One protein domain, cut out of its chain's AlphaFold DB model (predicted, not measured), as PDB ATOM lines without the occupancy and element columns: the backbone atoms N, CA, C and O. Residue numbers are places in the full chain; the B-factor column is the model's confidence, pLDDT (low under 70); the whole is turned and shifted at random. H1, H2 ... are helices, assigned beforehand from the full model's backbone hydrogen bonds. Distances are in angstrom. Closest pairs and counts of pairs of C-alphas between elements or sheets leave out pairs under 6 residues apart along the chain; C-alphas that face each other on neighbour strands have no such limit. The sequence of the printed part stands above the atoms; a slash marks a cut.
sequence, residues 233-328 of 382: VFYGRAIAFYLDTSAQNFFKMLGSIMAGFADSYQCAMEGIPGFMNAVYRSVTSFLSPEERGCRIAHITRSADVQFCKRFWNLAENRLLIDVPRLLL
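Overview. This is residues 233 to 328 of the 382 residues of an uncharacterized protein of Hydatigena taeniaeformis (UniProt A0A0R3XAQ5). One long helix, H2, runs through the middle, and the other helices stand round it, most of them crossing it. H5, with the short H1 packed on it, is on one side of H2, and H7 is on the opposite side; H4 packs on the later part of H2, H6 crosses on the side opposite H4, and the short H3 lies beyond the last residues of H2. H6 and H7 form an L set more loosely against the rest than H5 and H4 are. The printed part has 96 residues with seven named helices, H1 to H7 in order along the chain, and no named strand; its class is all helix. The whole is compact, with a radius of gyration of the C-alphas of 12.9 A, and spans 37 by 30 by 22 A.

Arrangement. H1, residues 233 to 238, touches H5, residues 289 to 302, at a steep tilt of 54 degrees, opposite ways; their closest C-alphas, of Gly 236 and Gly 293, are 3.6 A apart. H2, residues 245 to 263, touches H5 with residues 255 to 262 alone, at a steep tilt of 63 degrees, the same way, the closest C-alphas being those of Ala 259 and Arg 295 at 5.6 A. H2 meets H3, residues 265 to 269, only through their link. H4, residues 275 to 284, touches residues 253 to 261 of H2 alone, at a steep tilt of 38 degrees, opposite ways; the closest C-alphas are those of Gly 260 and Val 279 at 4.9 A. The packing of the helices is mostly crossed, with no touching pair at a shallow tilt. H6, residues 305 to 316, is close to H2 but not clearly touching, with the C-alphas of Phe 261 and Phe 311, their closest, 7.2 A apart. H7, residues 318 to 327, is near H4 and is about perpendicular to H6, at 76 degrees. H1 and H7 are apart, and so are H4 and H6. Every O i to N i+4 pair is within hydrogen-bond range in H1, H2, H3 and H4; the counts are 9 of 10 in H5, 6 of 8 in H6 and 3 of 6 in H7.

Along the chain. H1 begins at C-alpha 233, at (153.678, 155.404, 122.827). H2 measures 27.4 A from C-alpha 245 to C-alpha 263, which is at (165.106, 170.794, 125.252). H4 measures 14.3 A, H5 19.8 A, H6 17.6 A and H7 15.2 A; H7 ends at C-alpha 327, at (175.777, 152.167, 125.122).

Size, cuts and confidence. The two C-alphas farthest apart, those of Tyr 242 and Pro 273, are 38.3 A apart. The printed part has no cut and no long link; the link from H1 to H2 is short, and the other links are tight. The mean pLDDT of the printed part is 77.7, with residue 273, residues 285 to 286 and residues 315 to 328 under 70.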
ATOM      1  N   VAL A 233     153.489 156.812 122.456       82.81
ATOM      2  CA  VAL A 233     153.678 155.404 122.827       82.81
ATOM      3  C   VAL A 233     154.573 154.700 121.805       82.81
ATOM      4  O   VAL A 233     155.463 153.925 122.184       82.81
ATOM      5  N   PHE A 234     154.390 155.002 120.517       84.38
ATOM      6  CA  PHE A 234     155.219 154.457 119.446       84.38
ATOM      7  C   PHE A 234     156.685 154.889 119.584       84.38
ATOM      8  O   PHE A 234     157.555 154.038 119.772       84.38
ATOM      9  N   TYR A 235     156.974 156.191 119.558       86.88
ATOM     10  CA  TYR A 235     158.342 156.711 119.649       86.88
ATOM     11  C   TYR A 235     159.002 156.408 121.000       86.88
ATOM     12  O   TYR A 235     160.222 156.244 121.091       86.88
ATOM     13  N   GLY A 236     158.197 156.288 122.053       87.62
ATOM     14  CA  GLY A 236     158.651 155.969 123.393       87.62
ATOM     15  C   GLY A 236     159.067 154.513 123.553       87.62
ATOM     16  O   GLY A 236     160.182 154.228 123.996       87.62
ATOM     17  N   ARG A 237     158.187 153.571 123.198       86.31
ATOM     18  CA  ARG A 237     158.350 152.144 123.535       86.31
ATOM     19  C   ARG A 237     158.618 151.249 122.331       86.31
ATOM     20  O   ARG A 237     159.360 150.276 122.467       86.31
ATOM     21  N   ALA A 238     158.046 151.577 121.176       85.25
ATOM     22  CA  ALA A 238     158.016 150.715 119.994       85.25
ATOM     23  C   ALA A 238     158.840 151.243 118.808       85.25
ATOM     24  O   ALA A 238     158.744 150.699 117.708       85.25
ATOM     25  N   ILE A 239     159.670 152.274 118.998       84.75
ATOM     26  CA  ILE A 239     160.483 152.815 117.908       84.75
ATOM     27  C   ILE A 239     161.351 151.713 117.289       84.75
ATOM     28  O   ILE A 239     162.013 150.946 117.993       84.75
ATOM     29  N   ALA A 240     161.308 151.630 115.958       84.12
ATOM     30  CA  ALA A 240     162.023 150.632 115.168       84.12
ATOM     31  C   ALA A 240     161.723 149.161 115.538       84.12
ATOM     32  O   ALA A 240     162.568 148.300 115.310       84.12
ATOM     33  N   PHE A 241     160.533 148.842 116.072       82.75
ATOM     34  CA  PHE A 241     160.157 147.471 116.469       82.75
ATOM     35  C   PHE A 241     160.315 146.417 115.355       82.75
ATOM     36  O   PHE A 241     160.433 145.230 115.645       82.75
ATOM     37  N   TYR A 242     160.297 146.844 114.089       75.75
ATOM     38  CA  TYR A 242     160.470 145.999 112.907       75.75
ATOM     39  C   TYR A 242     161.939 145.645 112.607       75.75
ATOM     40  O   TYR A 242     162.199 144.895 111.670       75.75
ATOM     41  N   LEU A 243     162.896 146.195 113.361       80.62
ATOM     42  CA  LEU A 243     164.326 145.900 113.248       80.62
ATOM     43  C   LEU A 243     164.797 144.959 114.362       80.62
ATOM     44  O   LEU A 243     164.118 144.776 115.370       80.62
ATOM     45  N   ASP A 244     166.003 144.412 114.211       79.50
ATOM     46  CA  ASP A 244     166.656 143.597 115.240       79.50
ATOM     47  C   ASP A 244     166.876 144.361 116.554       79.50
ATOM     48  O   ASP A 244     167.042 145.583 116.573       79.50
ATOM     49  N   THR A 245     166.970 143.631 117.668       79.69
ATOM     50  CA  THR A 245     167.135 144.196 119.021       79.69
ATOM     51  C   THR A 245     168.301 145.186 119.129       79.69
ATOM     52  O   THR A 245     168.195 146.198 119.820       79.69
ATOM     53  N   SER A 246     169.415 144.939 118.436       78.31
ATOM     54  CA  SER A 246     170.568 145.850 118.416       78.31
ATOM     55  C   SER A 246     170.239 147.187 117.743       78.31
ATOM     56  O   SER A 246     170.551 148.246 118.290       78.31
ATOM     57  N   ALA A 247     169.559 147.148 116.597       81.00
ATOM     58  CA  ALA A 247     169.096 148.335 115.891       81.00
ATOM     59  C   ALA A 247     168.021 149.072 116.700       81.00
ATOM     60  O   ALA A 247     168.097 150.290 116.841       81.00
ATOM     61  N   GLN A 248     167.081 148.354 117.320       84.44
ATOM     62  CA  GLN A 248     166.099 148.950 118.232       84.44
ATOM     63  C   GLN A 248     166.771 149.728 119.366       84.44
ATOM     64  O   GLN A 248     166.363 150.846 119.675       84.44
ATOM     65  N   ASN A 249     167.814 149.164 119.982       81.94
ATOM     66  CA  ASN A 249     168.560 149.838 121.044       81.94
ATOM     67  C   ASN A 249     169.249 151.109 120.532       81.94
ATOM     68  O   ASN A 249     169.213 152.134 121.214       81.94
ATOM     69  N   PHE A 250     169.807 151.072 119.318       82.56
ATOM     70  CA  PHE A 250     170.361 152.260 118.668       82.56
ATOM     71  C   PHE A 250     169.292 153.337 118.450       82.56
ATOM     72  O   PHE A 250     169.505 154.476 118.850       82.56
ATOM     73  N   PHE A 251     168.126 152.995 117.895       86.06
ATOM     74  CA  PHE A 251     167.053 153.968 117.658       86.06
ATOM     75  C   PHE A 251     166.450 154.526 118.951       86.06
ATOM     76  O   PHE A 251     166.146 155.714 119.014       86.06
ATOM     77  N   LYS A 252     166.334 153.717 120.010       85.50
ATOM     78  CA  LYS A 252     165.919 154.192 121.342       85.50
ATOM     79  C   LYS A 252     166.920 155.194 121.916       85.50
ATOM     80  O   LYS A 252     166.513 156.218 122.458       85.50
ATOM     81  N   MET A 253     168.215 154.913 121.770       81.81
ATOM     82  CA  MET A 253     169.294 155.810 122.186       81.81
ATOM     83  C   MET A 253     169.287 157.103 121.360       81.81
ATOM     84  O   MET A 253     169.267 158.190 121.935       81.81
ATOM     85  N   LEU A 254     169.202 157.001 120.031       84.94
ATOM     86  CA  LEU A 254     169.115 158.149 119.129       84.94
ATOM     87  C   LEU A 254     167.890 159.019 119.446       84.94
ATOM     88  O   LEU A 254     168.002 160.240 119.504       84.94
ATOM     89  N   GLY A 255     166.746 158.392 119.728       87.12
ATOM     90  CA  GLY A 255     165.539 159.080 120.173       87.12
ATOM     91  C   GLY A 255     165.735 159.833 121.492       87.12
ATOM     92  O   GLY A 255     165.268 160.960 121.623       87.12
ATOM     93  N   SER A 256     166.468 159.260 122.452       84.94
ATOM     94  CA  SER A 256     166.824 159.954 123.698       84.94
ATOM     95  C   SER A 256     167.741 161.158 123.450       84.94
ATOM     96  O   SER A 256     167.508 162.213 124.036       84.94
ATOM     97  N   ILE A 257     168.736 161.043 122.557       84.38
ATOM     98  CA  ILE A 257     169.583 162.185 122.160       84.38
ATOM     99  C   ILE A 257     168.721 163.279 121.530       84.38
ATOM    100  O   ILE A 257     168.860 164.446 121.884       84.38
ATOM    101  N   MET A 258     167.827 162.910 120.613       86.69
ATOM    102  CA  MET A 258     166.961 163.854 119.911       86.69
ATOM    103  C   MET A 258     166.017 164.591 120.865       86.69
ATOM    104  O   MET A 258     165.885 165.810 120.765       86.69
ATOM    105  N   ALA A 259     165.423 163.880 121.826       87.88
ATOM    106  CA  ALA A 259     164.578 164.481 122.852       87.88
ATOM    107  C   ALA A 259     165.361 165.471 123.738       87.88
ATOM    108  O   ALA A 259     164.950 166.622 123.869       87.88
ATOM    109  N   GLY A 260     166.531 165.075 124.253       85.88
ATOM    110  CA  GLY A 260     167.379 165.962 125.061       85.88
ATOM    111  C   GLY A 260     167.942 167.156 124.281       85.88
ATOM    112  O   GLY A 260     168.072 168.257 124.821       85.88
ATOM    113  N   PHE A 261     168.246 166.970 122.994       85.56
ATOM    114  CA  PHE A 261     168.657 168.053 122.102       85.56
ATOM    115  C   PHE A 261     167.539 169.076 121.904       85.56
ATOM    116  O   PHE A 261     167.815 170.272 121.937       85.56
ATOM    117  N   ALA A 262     166.288 168.636 121.760       85.62
ATOM    118  CA  ALA A 262     165.160 169.549 121.608       85.62
ATOM    119  C   ALA A 262     164.942 170.457 122.819       85.62
ATOM    120  O   ALA A 262     164.643 171.635 122.637       85.62
ATOM    121  N   ASP A 263     165.167 169.964 124.037       82.06
ATOM    122  CA  ASP A 263     165.106 170.794 125.252       82.06
ATOM    123  C   ASP A 263     166.208 171.852 125.300       82.06
ATOM    124  O   ASP A 263     166.024 172.930 125.856       82.06
ATOM    125  N   SER A 264     167.345 171.565 124.670       81.31
ATOM    126  CA  SER A 264     168.499 172.464 124.614       81.31
ATOM    127  C   SER A 264     168.593 173.240 123.295       81.31
ATOM    128  O   SER A 264     169.598 173.913 123.058       81.31
ATOM    129  N   TYR A 265     167.585 173.157 122.416       81.12
ATOM    130  CA  TYR A 265     167.684 173.655 121.040       81.12
ATOM    131  C   TYR A 265     167.854 175.176 120.972       81.12
ATOM    132  O   TYR A 265     168.706 175.663 120.231       81.12
ATOM    133  N   GLN A 266     167.115 175.933 121.789       76.25
ATOM    134  CA  GLN A 266     167.290 177.389 121.891       76.25
ATOM    135  C   GLN A 266     168.699 177.757 122.372       76.25
ATOM    136  O   GLN A 266     169.352 178.601 121.765       76.25
ATOM    137  N   CYS A 267     169.232 177.046 123.368       74.00
ATOM    138  CA  CYS A 267     170.612 177.244 123.816       74.00
ATOM    139  C   CYS A 267     171.638 176.905 122.721       74.00
ATOM    140  O   CYS A 267     172.673 177.564 122.618       74.00
ATOM    141  N   ALA A 268     171.355 175.903 121.882       70.62
ATOM    142  CA  ALA A 268     172.179 175.565 120.727       70.62
ATOM    143  C   ALA A 268     172.113 176.643 119.626       70.62
ATOM    144  O   ALA A 268     173.129 176.911 118.981       70.62
ATOM    145  N   MET A 269     170.954 177.282 119.425       72.12
ATOM    146  CA  MET A 269     170.790 178.427 118.514       72.12
ATOM    147  C   MET A 269     171.573 179.653 118.984       72.12
ATOM    148  O   MET A 269     172.212 180.322 118.176       72.12
ATOM    149  N   GLU A 270     171.575 179.905 120.288       76.50
ATOM    150  CA  GLU A 270     172.270 181.029 120.923       76.50
ATOM    151  C   GLU A 270     173.775 180.769 121.136       76.50
ATOM    152  O   GLU A 270     174.504 181.653 121.582       76.50
ATOM    153  N   GLY A 271     174.265 179.567 120.805       72.00
ATOM    154  CA  GLY A 271     175.677 179.198 120.944       72.00
ATOM    155  C   GLY A 271     176.150 179.107 122.397       72.00
ATOM    156  O   GLY A 271     177.341 179.270 122.665       72.00
ATOM    157  N   ILE A 272     175.236 178.855 123.339       72.81
ATOM    158  CA  ILE A 272     175.530 178.867 124.774       72.81
ATOM    159  C   ILE A 272     176.502 177.728 125.130       72.81
ATOM    160  O   ILE A 272     176.192 176.554 124.901       72.81
ATOM    161  N   PRO A 273     177.658 178.025 125.755       69.31
ATOM    162  CA  PRO A 273     178.576 176.999 126.237       69.31
ATOM    163  C   PRO A 273     177.886 176.049 127.228       69.31
ATOM    164  O   PRO A 273     177.257 176.486 128.186       69.31
ATOM    165  N   GLY A 274     178.027 174.737 127.027       72.25
ATOM    166  CA  GLY A 274     177.520 173.725 127.963       72.25
ATOM    167  C   GLY A 274     176.190 173.067 127.589       72.25
ATOM    168  O   GLY A 274     175.827 172.089 128.243       72.25
ATOM    169  N   PHE A 275     175.517 173.485 126.509       80.81
ATOM    170  CA  PHE A 275     174.304 172.793 126.036       80.81
ATOM    171  C   PHE A 275     174.568 171.302 125.740       80.81
ATOM    172  O   PHE A 275     173.755 170.445 126.065       80.81
ATOM    173  N   MET A 276     175.761 170.964 125.237       74.12
ATOM    174  CA  MET A 276     176.194 169.574 125.023       74.12
ATOM    175  C   MET A 276     176.156 168.732 126.297       74.12
ATOM    176  O   MET A 276     175.792 167.561 126.258       74.12
ATOM    177  N   ASN A 277     176.523 169.325 127.435       77.19
ATOM    178  CA  ASN A 277     176.492 168.640 128.722       77.19
ATOM    179  C   ASN A 277     175.045 168.401 129.180       77.19
ATOM    180  O   ASN A 277     174.776 167.390 129.817       77.19
ATOM    181  N   ALA A 278     174.111 169.293 128.835       76.38
ATOM    182  CA  ALA A 278     172.686 169.098 129.096       76.38
ATOM    183  C   ALA A 278     172.109 167.952 128.248       76.38
ATOM    184  O   ALA A 278     171.466 167.059 128.799       76.38
ATOM    185  N   VAL A 279     172.435 167.902 126.950       78.81
ATOM    186  CA  VAL A 279     172.054 166.781 126.071       78.81
ATOM    187  C   VAL A 279     172.658 165.469 126.572       78.81
ATOM    188  O   VAL A 279     171.948 164.482 126.738       78.81
ATOM    189  N   TYR A 280     173.956 165.461 126.891       76.12
ATOM    190  CA  TYR A 280     174.633 164.289 127.447       76.12
ATOM    191  C   TYR A 280     173.980 163.815 128.750       76.12
ATOM    192  O   TYR A 280     173.704 162.628 128.917       76.12
ATOM    193  N   ARG A 281     173.671 164.741 129.665       74.19
ATOM    194  CA  ARG A 281     172.968 164.427 130.913       74.19
ATOM    195  C   ARG A 281     171.601 163.816 130.647       74.19
ATOM    196  O   ARG A 281     171.347 162.770 131.217       74.19
ATOM    197  N   SER A 282     170.801 164.380 129.743       72.12
ATOM    198  CA  SER A 282     169.486 163.837 129.356       72.12
ATOM    199  C   SER A 282     169.570 162.398 128.815       72.12
ATOM    200  O   SER A 282     168.751 161.536 129.141       72.12
ATOM    201  N   VAL A 283     170.615 162.097 128.039       72.69
ATOM    202  CA  VAL A 283     170.859 160.753 127.491       72.69
ATOM    203  C   VAL A 283     171.300 159.780 128.585       72.69
ATOM    204  O   VAL A 283     170.754 158.684 128.692       72.69
ATOM    205  N   THR A 284     172.269 160.177 129.418       70.81
ATOM    206  CA  THR A 284     172.770 159.345 130.528       70.81
ATOM    207  C   THR A 284     171.767 159.179 131.666       70.81
ATOM    208  O   THR A 284     171.820 158.174 132.370       70.81
ATOM    209  N   SER A 285     170.834 160.119 131.835       66.56
ATOM    210  CA  SER A 285     169.784 160.050 132.850       66.56
ATOM    211  C   SER A 285     168.638 159.114 132.474       66.56
ATOM    212  O   SER A 285     167.697 159.022 133.249       66.56
ATOM    213  N   PHE A 286     168.711 158.426 131.325       64.62
ATOM    214  CA  PHE A 286     167.642 157.589 130.780       64.62
ATOM    215  C   PHE A 286     166.294 158.312 130.812       64.62
ATOM    216  O   PHE A 286     165.465 158.065 131.687       64.62
ATOM    217  N   LEU A 287     166.065 159.195 129.836       73.44
ATOM    218  CA  LEU A 287     164.740 159.773 129.619       73.44
ATOM    219  C   LEU A 287     163.685 158.654 129.628       73.44
ATOM    220  O   LEU A 287     163.852 157.651 128.915       73.44
ATOM    221  N   SER A 288     162.645 158.800 130.458       84.12
ATOM    222  CA  SER A 288     161.604 157.775 130.555       84.12
ATOM    223  C   SER A 288     161.024 157.504 129.158       84.12
ATOM    224  O   SER A 288     160.953 158.431 128.343       84.12
ATOM    225  N   PRO A 289     160.649 156.255 128.819       86.31
ATOM    226  CA  PRO A 289     160.068 155.957 127.512       86.31
ATOM    227  C   PRO A 289     158.894 156.881 127.170       86.31
ATOM    228  O   PRO A 289     158.776 157.307 126.027       86.31
ATOM    229  N   GLU A 290     158.081 157.231 128.165       87.06
ATOM    230  CA  GLU A 290     156.936 158.138 128.056       87.06
ATOM    231  C   GLU A 290     157.368 159.562 127.698       87.06
ATOM    232  O   GLU A 290     156.875 160.141 126.733       87.06
ATOM    233  N   GLU A 291     158.326 160.117 128.441       83.81
ATOM    234  CA  GLU A 291     158.817 161.482 128.237       83.81
ATOM    235  C   GLU A 291     159.557 161.616 126.904       83.81
ATOM    236  O   GLU A 291     159.310 162.555 126.146       83.81
ATOM    237  N   ARG A 292     160.380 160.620 126.548       87.75
ATOM    238  CA  ARG A 292     160.998 160.529 125.220       87.75
ATOM    239  C   ARG A 292     159.943 160.499 124.127       87.75
ATOM    240  O   ARG A 292     160.067 161.228 123.148       87.75
ATOM    241  N   GLY A 293     158.945 159.635 124.273       87.44
ATOM    242  CA  GLY A 293     157.883 159.457 123.295       87.44
ATOM    243  C   GLY A 293     157.126 160.750 123.028       87.44
ATOM    244  O   GLY A 293     157.053 161.193 121.882       87.44
ATOM    245  N   CYS A 294     156.646 161.387 124.096       85.31
ATOM    246  CA  CYS A 294     155.953 162.670 124.040       85.31
ATOM    247  C   CYS A 294     156.818 163.746 123.372       85.31
ATOM    248  O   CYS A 294     156.372 164.449 122.460       85.31
ATOM    249  N   ARG A 295     158.099 163.825 123.754       86.38
ATOM    250  CA  ARG A 295     159.010 164.823 123.196       86.38
ATOM    251  C   ARG A 295     159.285 164.598 121.713       86.38
ATOM    252  O   ARG A 295     159.244 165.557 120.950       86.38
ATOM    253  N   ILE A 296     159.513 163.355 121.288       87.50
ATOM    254  CA  ILE A 296     159.713 163.021 119.872       87.50
ATOM    255  C   ILE A 296     158.457 163.323 119.052       87.50
ATOM    256  O   ILE A 296     158.590 163.954 118.008       87.50
ATOM    257  N   ALA A 297     157.263 162.950 119.525       83.88
ATOM    258  CA  ALA A 297     156.005 163.241 118.830       83.88
ATOM    259  C   ALA A 297     155.818 164.752 118.588       83.88
ATOM    260  O   ALA A 297     155.484 165.183 117.481       83.88
ATOM    261  N   HIS A 298     156.144 165.578 119.588       82.69
ATOM    262  CA  HIS A 298     156.151 167.031 119.430       82.69
ATOM    263  C   HIS A 298     157.195 167.496 118.398       82.69
ATOM    264  O   HIS A 298     156.879 168.284 117.507       82.69
ATOM    265  N   ILE A 299     158.441 167.009 118.488       84.12
ATOM    266  CA  ILE A 299     159.530 167.373 117.561       84.12
ATOM    267  C   ILE A 299     159.158 167.032 116.118       84.12
ATOM    268  O   ILE A 299     159.385 167.852 115.238       84.12
ATOM    269  N   THR A 300     158.551 165.870 115.861       80.12
ATOM    270  CA  THR A 300     158.162 165.463 114.500       80.12
ATOM    271  C   THR A 300     157.169 166.417 113.839       80.12
ATOM    272  O   THR A 300     157.054 166.415 112.617       80.12
ATOM    273  N   ARG A 301     156.492 167.264 114.626       75.50
ATOM    274  CA  ARG A 301     155.586 168.311 114.143       75.50
ATOM    275  C   ARG A 301     156.172 169.712 114.156       75.50
ATOM    276  O   ARG A 301     155.809 170.519 113.308       75.50
ATOM    277  N   SER A 302     157.056 170.014 115.102       75.62
ATOM    278  CA  SER A 302     157.582 171.367 115.297       75.62
ATOM    279  C   SER A 302     158.985 171.591 114.729       75.62
ATOM    280  O   SER A 302     159.446 172.730 114.713       75.62
ATOM    281  N   ALA A 303     159.710 170.533 114.357       80.44
ATOM    282  CA  ALA A 303     161.088 170.644 113.892       80.44
ATOM    283  C   ALA A 303     161.167 171.293 112.509       80.44
ATOM    284  O   ALA A 303     160.485 170.886 111.570       80.44
ATOM    285  N   ASP A 304     162.057 172.271 112.379       80.88
ATOM    286  CA  ASP A 304     162.386 172.901 111.112       80.88
ATOM    287  C   ASP A 304     163.673 172.314 110.505       80.88
ATOM    288  O   ASP A 304     164.388 171.496 111.093       80.88
ATOM    289  N   VAL A 305     164.002 172.751 109.289       82.62
ATOM    290  CA  VAL A 305     165.223 172.311 108.595       82.62
ATOM    291  C   VAL A 305     166.485 172.668 109.396       82.62
ATOM    292  O   VAL A 305     167.475 171.932 109.350       82.62
ATOM    293  N   GLN A 306     166.465 173.769 110.157       83.12
ATOM    294  CA  GLN A 306     167.600 174.181 110.987       83.12
ATOM    295  C   GLN A 306     167.816 173.232 112.163       83.12
ATOM    296  O   GLN A 306     168.962 172.859 112.429       83.12
ATOM    297  N   PHE A 307     166.737 172.779 112.803       85.44
ATOM    298  CA  PHE A 307     166.779 171.769 113.848       85.44
ATOM    299  C   PHE A 307     167.463 170.509 113.334       85.44
ATOM    300  O   PHE A 307     168.463 170.082 113.909       85.44
ATOM    301  N   CYS A 308     166.994 169.974 112.203       83.94
ATOM    302  CA  CYS A 308     167.558 168.770 111.598       83.94
ATOM    303  C   CYS A 308     169.046 168.939 111.272       83.94
ATOM    304  O   CYS A 308     169.862 168.098 111.652       83.94
ATOM    305  N   LYS A 309     169.425 170.046 110.620       83.12
ATOM    306  CA  LYS A 309     170.825 170.323 110.271       83.12
ATOM    307  C   LYS A 309     171.719 170.346 111.511       83.12
ATOM    308  O   LYS A 309     172.798 169.764 111.520       83.12
ATOM    309  N   ARG A 310     171.277 171.011 112.576       82.62
ATOM    310  CA  ARG A 310     172.060 171.168 113.808       82.62
ATOM    311  C   ARG A 310     172.122 169.886 114.624       82.62
ATOM    312  O   ARG A 310     173.184 169.574 115.154       82.62
ATOM    313  N   PHE A 311     171.021 169.145 114.683       84.19
ATOM    314  CA  PHE A 311     170.974 167.829 115.302       84.19
ATOM    315  C   PHE A 311     171.947 166.865 114.617       84.19
ATOM    316  O   PHE A 311     172.731 166.212 115.295       84.19
ATOM    317  N   TRP A 312     171.976 166.807 113.283       82.75
ATOM    318  CA  TRP A 312     172.904 165.914 112.581       82.75
ATOM    319  C   TRP A 312     174.362 166.371 112.663       82.75
ATOM    320  O   TRP A 312     175.246 165.533 112.817       82.75
ATOM    321  N   ASN A 313     174.620 167.682 112.708       79.81
ATOM    322  CA  ASN A 313     175.958 168.210 113.003       79.81
ATOM    323  C   ASN A 313     176.456 167.829 114.413       79.81
ATOM    324  O   ASN A 313     177.652 167.908 114.692       79.81
ATOM    325  N   LEU A 314     175.575 167.387 115.318       72.25
ATOM    326  CA  LEU A 314     175.968 166.848 116.620       72.25
ATOM    327  C   LEU A 314     176.810 165.571 116.475       72.25
ATOM    328  O   LEU A 314     177.680 165.320 117.306       72.25
ATOM    329  N   ALA A 315     176.592 164.790 115.410       66.62
ATOM    330  CA  ALA A 315     177.356 163.577 115.121       66.62
ATOM    331  C   ALA A 315     178.822 163.863 114.746       66.62
ATOM    332  O   ALA A 315     179.677 162.996 114.914       66.62
ATOM    333  N   GLU A 316     179.134 165.079 114.292       66.44
ATOM    334  CA  GLU A 316     180.512 165.518 114.031       66.44
ATOM    335  C   GLU A 316     181.269 165.839 115.332       66.44
ATOM    336  O   GLU A 316     182.494 165.983 115.342       66.44
ATOM    337  N   ASN A 317     180.560 165.937 116.461       66.31
ATOM    338  CA  ASN A 317     181.153 166.246 117.752       66.31
ATOM    339  C   ASN A 317     181.694 164.989 118.441       66.31
ATOM    340  O   ASN A 317     180.977 164.011 118.655       66.31
ATOM    341  N   ARG A 318     182.955 165.049 118.892       58.00
ATOM    342  CA  ARG A 318     183.660 163.914 119.520       58.00
ATOM    343  C   ARG A 318     182.905 163.295 120.701       58.00
ATOM    344  O   ARG A 318     182.945 162.084 120.870       58.00
ATOM    345  N   LEU A 319     182.156 164.100 121.460       56.62
ATOM    346  CA  LEU A 319     181.357 163.625 122.594       56.62
ATOM    347  C   LEU A 319     180.254 162.635 122.191       56.62
ATOM    348  O   LEU A 319     179.966 161.720 122.956       56.62
ATOM    349  N   LEU A 320     179.658 162.769 121.001       57.53
ATOM    350  CA  LEU A 320     178.666 161.815 120.498       57.53
ATOM    351  C   LEU A 320     179.272 160.632 119.746       57.53
ATOM    352  O   LEU A 320     178.576 159.645 119.539       57.53
ATOM    353  N   ILE A 321     180.548 160.686 119.363       61.03
ATOM    354  CA  ILE A 321     181.242 159.543 118.751       61.03
ATOM    355  C   ILE A 321     181.501 158.450 119.802       61.03
ATOM    356  O   ILE A 321     181.446 157.257 119.495       61.03
ATOM    357  N   ASP A 322     181.723 158.844 121.059       60.56
ATOM    358  CA  ASP A 322     182.015 157.912 122.151       60.56
ATOM    359  C   ASP A 322     180.755 157.345 122.835       60.56
ATOM    360  O   ASP A 322     180.790 156.240 123.376       60.56
ATOM    361  N   VAL A 323     179.610 158.033 122.750       61.22
ATOM    362  CA  VAL A 323     178.335 157.594 123.358       61.22
ATOM    363  C   VAL A 323     177.824 156.254 122.792       61.22
ATOM    364  O   VAL A 323     177.522 155.357 123.585       61.22
ATOM    365  N   PRO A 324     177.778 156.031 121.462       59.88
ATOM    366  CA  PRO A 324     177.441 154.734 120.886       59.88
ATOM    367  C   PRO A 324     178.371 153.614 121.352       59.88
ATOM    368  O   PRO A 324     177.908 152.497 121.540       59.88
ATOM    369  N   ARG A 325     179.663 153.889 121.584       61.50
ATOM    370  CA  ARG A 325     180.627 152.871 122.047       61.50
ATOM    371  C   ARG A 325     180.374 152.429 123.488       61.50
ATOM    372  O   ARG A 325     180.706 151.297 123.826       61.50
ATOM    373  N   LEU A 326     179.821 153.314 124.319       56.66
ATOM    374  CA  LEU A 326     179.480 153.029 125.714       56.66
ATOM    375  C   LEU A 326     178.140 152.290 125.843       56.66
ATOM    376  O   LEU A 326     177.990 151.440 126.716       56.66
ATOM    377  N   LEU A 327     177.165 152.630 124.994       53.06
ATOM    378  CA  LEU A 327     175.777 152.167 125.122       53.06
ATOM    379  C   LEU A 327     175.399 151.028 124.170       53.06
ATOM    380  O   LEU A 327     174.408 150.339 124.416       53.06
ATOM    381  N   LEU A 328     176.146 150.825 123.083       56.94
ATOM    382  CA  LEU A 328     175.854 149.797 122.088       56.94
ATOM    383  C   LEU A 328     176.999 148.789 121.999       56.94
ATOM    384  O   LEU A 328     178.169 149.165 122.093       56.94
TER     385      LEU A 328